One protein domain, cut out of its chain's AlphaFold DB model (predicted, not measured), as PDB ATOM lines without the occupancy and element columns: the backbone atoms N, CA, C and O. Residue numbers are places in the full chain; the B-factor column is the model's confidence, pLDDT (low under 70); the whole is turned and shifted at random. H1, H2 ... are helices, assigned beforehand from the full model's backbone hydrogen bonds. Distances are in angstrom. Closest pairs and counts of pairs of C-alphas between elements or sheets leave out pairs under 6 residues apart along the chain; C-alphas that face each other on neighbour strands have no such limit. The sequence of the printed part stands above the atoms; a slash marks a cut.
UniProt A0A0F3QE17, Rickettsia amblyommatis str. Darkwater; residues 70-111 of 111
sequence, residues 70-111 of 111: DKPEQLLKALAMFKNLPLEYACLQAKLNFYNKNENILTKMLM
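Overview. This is residues 70 to 111 of the 111 residues of a protein of Rickettsia amblyommatis str. Darkwater (UniProt A0A0F3QE17). There is little regular structure here: an open rod with helix H1 towards one end, the small helix H2 at the other, and a long stretch with no named element, residues 83 to 104, between them. After H1 the backbone turns at residues 83 to 89, which stick out, and folds back along the rod to H2. The 42 printed residues hold two named helices, H1 then H2, and no named strand; the class is all helix, with 14 residues in named elements. The whole is extended, radius of gyration of the C-alphas 14.6 A, spanning 42 by 18 by 12 A.

Arrangement. H1, residues 74 to 82, and H2, residues 105 to 109, are apart. In both, every O i to N i+4 pair is within hydrogen-bond range.

Along the chain. H1 measures 12.0 A from C-alpha 74 at (210.200, 181.922, 190.267) to C-alpha 82. H2 measures 6.5 A and ends at C-alpha 109, (191.579, 173.510, 176.862).

Size, cuts and confidence. The C-alphas farthest apart, of Leu 87 and Asn 104, are 42.5 A apart. The H1 to H2 link, 22 residues, is long. The printed part has no cut. Model pLDDT is under 70 at residues 97 to 101 and 110 to 111.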
ATOM      1  N   ASP A  70     199.977 182.483 194.320       84.81
ATOM      2  CA  ASP A  70     201.141 181.843 193.717       84.81
ATOM      3  C   ASP A  70     202.056 181.141 194.721       84.81
ATOM      4  O   ASP A  70     202.330 181.603 195.832       84.81
ATOM      5  N   LYS A  71     202.655 180.031 194.271       82.94
ATOM      6  CA  LYS A  71     203.768 179.398 194.987       82.94
ATOM      7  C   LYS A  71     205.096 180.071 194.607       82.94
ATOM      8  O   LYS A  71     205.429 180.143 193.423       82.94
ATOM      9  N   PRO A  72     205.930 180.488 195.580       80.69
ATOM     10  CA  PRO A  72     207.143 181.255 195.307       80.69
ATOM     11  C   PRO A  72     208.300 180.369 194.814       80.69
ATOM     12  O   PRO A  72     209.204 180.004 195.570       80.69
ATOM     13  N   GLU A  73     208.272 180.010 193.529       84.31
ATOM     14  CA  GLU A  73     209.329 179.232 192.859       84.31
ATOM     15  C   GLU A  73     210.171 180.046 191.861       84.31
ATOM     16  O   GLU A  73     211.280 179.647 191.500       84.31
ATOM     17  N   GLN A  74     209.650 181.187 191.409       87.88
ATOM     18  CA  GLN A  74     210.200 181.922 190.267       87.88
ATOM     19  C   GLN A  74     211.506 182.677 190.574       87.88
ATOM     20  O   GLN A  74     212.333 182.801 189.679       87.88
ATOM     21  N   LEU A  75     211.749 183.121 191.815       89.62
ATOM     22  CA  LEU A  75     212.897 183.968 192.167       89.62
ATOM     23  C   LEU A  75     214.238 183.312 191.823       89.62
ATOM     24  O   LEU A  75     215.070 183.905 191.144       89.62
ATOM     25  N   LEU A  76     214.446 182.075 192.283       90.75
ATOM     26  CA  LEU A  76     215.709 181.362 192.066       90.75
ATOM     27  C   LEU A  76     215.914 181.015 190.590       90.75
ATOM     28  O   LEU A  76     217.038 181.085 190.096       90.75
ATOM     29  N   LYS A  77     214.826 180.678 189.886       91.44
ATOM     30  CA  LYS A  77     214.840 180.403 188.444       91.44
ATOM     31  C   LYS A  77     215.211 181.667 187.661       91.44
ATOM     32  O   LYS A  77     216.128 181.625 186.851       91.44
ATOM     33  N   ALA A  78     214.557 182.792 187.951       93.44
ATOM     34  CA  ALA A  78     214.827 184.076 187.310       93.44
ATOM     35  C   ALA A  78     216.263 184.549 187.576       93.44
ATOM     36  O   ALA A  78     216.964 184.919 186.641       93.44
ATOM     37  N   LEU A  79     216.742 184.450 188.820       92.94
ATOM     38  CA  LEU A  79     218.117 184.811 189.171       92.94
ATOM     39  C   LEU A  79     219.149 183.964 188.409       92.94
ATOM     40  O   LEU A  79     220.146 184.492 187.923       92.94
ATOM     41  N   ALA A  80     218.921 182.652 188.294       92.75
ATOM     42  CA  ALA A  80     219.791 181.775 187.516       92.75
ATOM     43  C   ALA A  80     219.794 182.138 186.021       92.75
ATOM     44  O   ALA A  80     220.842 182.075 185.385       92.75
ATOM     45  N   MET A  81     218.650 182.554 185.474       94.06
ATOM     46  CA  MET A  81     218.545 183.002 184.083       94.06
ATOM     47  C   MET A  81     219.260 184.334 183.856       94.06
ATOM     48  O   MET A  81     220.080 184.415 182.949       94.06
ATOM     49  N   PHE A  82     219.034 185.347 184.700       95.12
ATOM     50  CA  PHE A  82     219.700 186.650 184.576       95.12
ATOM     51  C   PHE A  82     221.229 186.546 184.612       95.12
ATOM     52  O   PHE A  82     221.901 187.269 183.890       95.12
ATOM     53  N   LYS A  83     221.793 185.598 185.375       93.19
ATOM     54  CA  LYS A  83     223.245 185.335 185.383       93.19
ATOM     55  C   LYS A  83     223.811 184.864 184.042       93.19
ATOM     56  O   LYS A  83     225.015 184.967 183.838       93.19
ATOM     57  N   ASN A  84     222.973 184.300 183.176       95.06
ATOM     58  CA  ASN A  84     223.368 183.745 181.883       95.06
ATOM     59  C   ASN A  84     222.878 184.593 180.698       95.06
ATOM     60  O   ASN A  84     223.125 184.222 179.551       95.06
ATOM     61  N   LEU A  85     222.168 185.695 180.951       95.50
ATOM     62  CA  LEU A  85     221.634 186.570 179.913       95.50
ATOM     63  C   LEU A  85     222.484 187.841 179.768       95.50
ATOM     64  O   LEU A  85     223.071 188.299 180.750       95.50
ATOM     65  N   PRO A  86     222.542 188.435 178.562       95.75
ATOM     66  CA  PRO A  86     223.132 189.755 178.368       95.75
ATOM     67  C   PRO A  86     222.470 190.827 179.249       95.75
ATOM     68  O   PRO A  86     221.285 190.743 179.573       95.75
ATOM     69  N   LEU A  87     223.223 191.876 179.588       92.56
ATOM     70  CA  LEU A  87     222.761 192.957 180.473       92.56
ATOM     71  C   LEU A  87     221.596 193.789 179.904       92.56
ATOM     72  O   LEU A  87     220.952 194.520 180.649       92.56
ATOM     73  N   GLU A  88     221.308 193.689 178.604       95.69
ATOM     74  CA  GLU A  88     220.165 194.359 177.965       95.69
ATOM     75  C   GLU A  88     218.801 193.760 178.356       95.69
ATOM     76  O   GLU A  88     217.763 194.402 178.180       95.69
ATOM     77  N   TYR A  89     218.782 192.547 178.915       95.50
ATOM     78  CA  TYR A  89     217.554 191.911 179.382       95.50
ATOM     79  C   TYR A  89     217.149 192.473 180.744       95.50
ATOM     80  O   TYR A  89     217.759 192.170 181.764       95.50
ATOM     81  N   ALA A  90     216.064 193.249 180.767       93.19
ATOM     82  CA  ALA A  90     215.551 193.871 181.990       93.19
ATOM     83  C   ALA A  90     214.446 193.059 182.697       93.19
ATOM     84  O   ALA A  90     214.156 193.300 183.866       93.19
ATOM     85  N   CYS A  91     213.791 192.121 182.005       95.00
ATOM     86  CA  CYS A  91     212.629 191.407 182.537       95.00
ATOM     87  C   CYS A  91     212.563 189.963 182.033       95.00
ATOM     88  O   CYS A  91     212.895 189.674 180.883       95.00
ATOM     89  N   LEU A  92     212.087 189.066 182.899       94.44
ATOM     90  CA  LEU A  92     211.785 187.675 182.580       94.44
ATOM     91  C   LEU A  92     210.321 187.393 182.894       94.44
ATOM     92  O   LEU A  92     209.884 187.543 184.034       94.44
ATOM     93  N   GLN A  93     209.580 186.936 181.889       91.88
ATOM     94  CA  GLN A  93     208.192 186.526 182.056       91.88
ATOM     95  C   GLN A  93     208.131 185.031 182.379       91.88
ATOM     96  O   GLN A  93     208.567 184.190 181.591       91.88
ATOM     97  N   ALA A  94     207.557 184.686 183.531       87.31
ATOM     98  CA  ALA A  94     207.244 183.299 183.848       87.31
ATOM     99  C   ALA A  94     206.056 182.801 183.006       87.31
ATOM    100  O   ALA A  94     205.155 183.569 182.651       87.31
ATOM    101  N   LYS A  95     206.036 181.495 182.711       83.19
ATOM    102  CA  LYS A  95     204.877 180.848 182.085       83.19
ATOM    103  C   LYS A  95     203.662 180.985 183.008       83.19
ATOM    104  O   LYS A  95     203.750 180.652 184.188       83.19
ATOM    105  N   LEU A  96     202.535 181.421 182.450       74.25
ATOM    106  CA  LEU A  96     201.251 181.428 183.148       74.25
ATOM    107  C   LEU A  96     200.789 179.981 183.350       74.25
ATOM    108  O   LEU A  96     200.644 179.233 182.382       74.25
ATOM    109  N   ASN A  97     200.593 179.580 184.604       67.88
ATOM    110  CA  ASN A  97     200.085 178.259 184.958       67.88
ATOM    111  C   ASN A  97     198.701 178.407 185.591       67.88
ATOM    112  O   ASN A  97     198.537 179.124 186.573       67.88
ATOM    113  N   PHE A  98     197.713 177.691 185.055       67.31
ATOM    114  CA  PHE A  98     196.364 177.655 185.615       67.31
ATOM    115  C   PHE A  98     196.266 176.556 186.679       67.31
ATOM    116  O   PHE A  98     196.407 175.366 186.378       67.31
ATOM    117  N   TYR A  99     196.013 176.940 187.932       65.56
ATOM    118  CA  TYR A  99     195.868 175.988 189.041       65.56
ATOM    119  C   TYR A  99     194.568 175.167 188.959       65.56
ATOM    120  O   TYR A  99     194.522 174.044 189.460       65.56
ATOM    121  N   ASN A 100     193.545 175.668 188.257       68.12
ATOM    122  CA  ASN A 100     192.231 175.035 188.103       68.12
ATOM    123  C   ASN A 100     192.093 174.168 186.839       68.12
ATOM    124  O   ASN A 100     190.982 173.825 186.444       68.12
ATOM    125  N   LYS A 101     193.205 173.776 186.200       64.25
ATOM    126  CA  LYS A 101     193.213 173.017 184.933       64.25
ATOM    127  C   LYS A 101     192.266 171.808 184.890       64.25
ATOM    128  O   LYS A 101     191.784 171.449 183.823       64.25
ATOM    129  N   ASN A 102     191.985 171.188 186.036       73.12
ATOM    130  CA  ASN A 102     191.169 169.979 186.136       73.12
ATOM    131  C   ASN A 102     189.699 170.236 186.507       73.12
ATOM    132  O   ASN A 102     188.949 169.267 186.591       73.12
ATOM    133  N   GLU A 103     189.282 171.485 186.730       78.56
ATOM    134  CA  GLU A 103     187.937 171.788 187.234       78.56
ATOM    135  C   GLU A 103     186.839 171.619 186.180       78.56
ATOM    136  O   GLU A 103     185.757 171.138 186.507       78.56
ATOM    137  N   ASN A 104     187.089 171.961 184.911       80.75
ATOM    138  CA  ASN A 104     186.107 171.769 183.841       80.75
ATOM    139  C   ASN A 104     186.747 171.629 182.445       80.75
ATOM    140  O   ASN A 104     187.966 171.624 182.280       80.75
ATOM    141  N   ILE A 105     185.907 171.454 181.419       81.06
ATOM    142  CA  ILE A 105     186.350 171.274 180.027       81.06
ATOM    143  C   ILE A 105     187.062 172.532 179.507       81.06
ATOM    144  O   ILE A 105     188.099 172.405 178.862       81.06
ATOM    145  N   LEU A 106     186.572 173.732 179.836       81.06
ATOM    146  CA  LEU A 106     187.169 174.996 179.395       81.06
ATOM    147  C   LEU A 106     188.584 175.177 179.965       81.06
ATOM    148  O   LEU A 106     189.506 175.507 179.228       81.06
ATOM    149  N   THR A 107     188.788 174.891 181.251       77.00
ATOM    150  CA  THR A 107     190.106 174.997 181.900       77.00
ATOM    151  C   THR A 107     191.100 173.952 181.393       77.00
ATOM    152  O   THR A 107     192.299 174.218 181.373       77.00
ATOM    153  N   LYS A 108     190.622 172.785 180.936       73.38
ATOM    154  CA  LYS A 108     191.460 171.755 180.296       73.38
ATOM    155  C   LYS A 108     191.957 172.169 178.909       73.38
ATOM    156  O   LYS A 108     193.018 171.714 178.503       73.38
ATOM    157  N   MET A 109     191.207 173.011 178.195       72.56
ATOM    158  CA  MET A 109     191.579 173.510 176.862       72.56
ATOM    159  C   MET A 109     192.599 174.659 176.903       72.56
ATOM    160  O   MET A 109     193.170 174.991 175.871       72.56
ATOM    161  N   LEU A 110     192.832 175.265 178.074       65.44
ATOM    162  CA  LEU A 110     193.803 176.350 178.285       65.44
ATOM    163  C   LEU A 110     195.226 175.838 178.609       65.44
ATOM    164  O   LEU A 110     196.067 176.619 179.061       65.44
ATOM    165  N   MET A 111     195.487 174.537 178.417       57.78
ATOM    166  CA  MET A 111     196.798 173.896 178.611       57.78
ATOM    167  C   MET A 111     197.575 173.707 177.315       57.78
ATOM    168  O   MET A 111     196.948 173.330 176.303       57.78
TER     169      MET A 111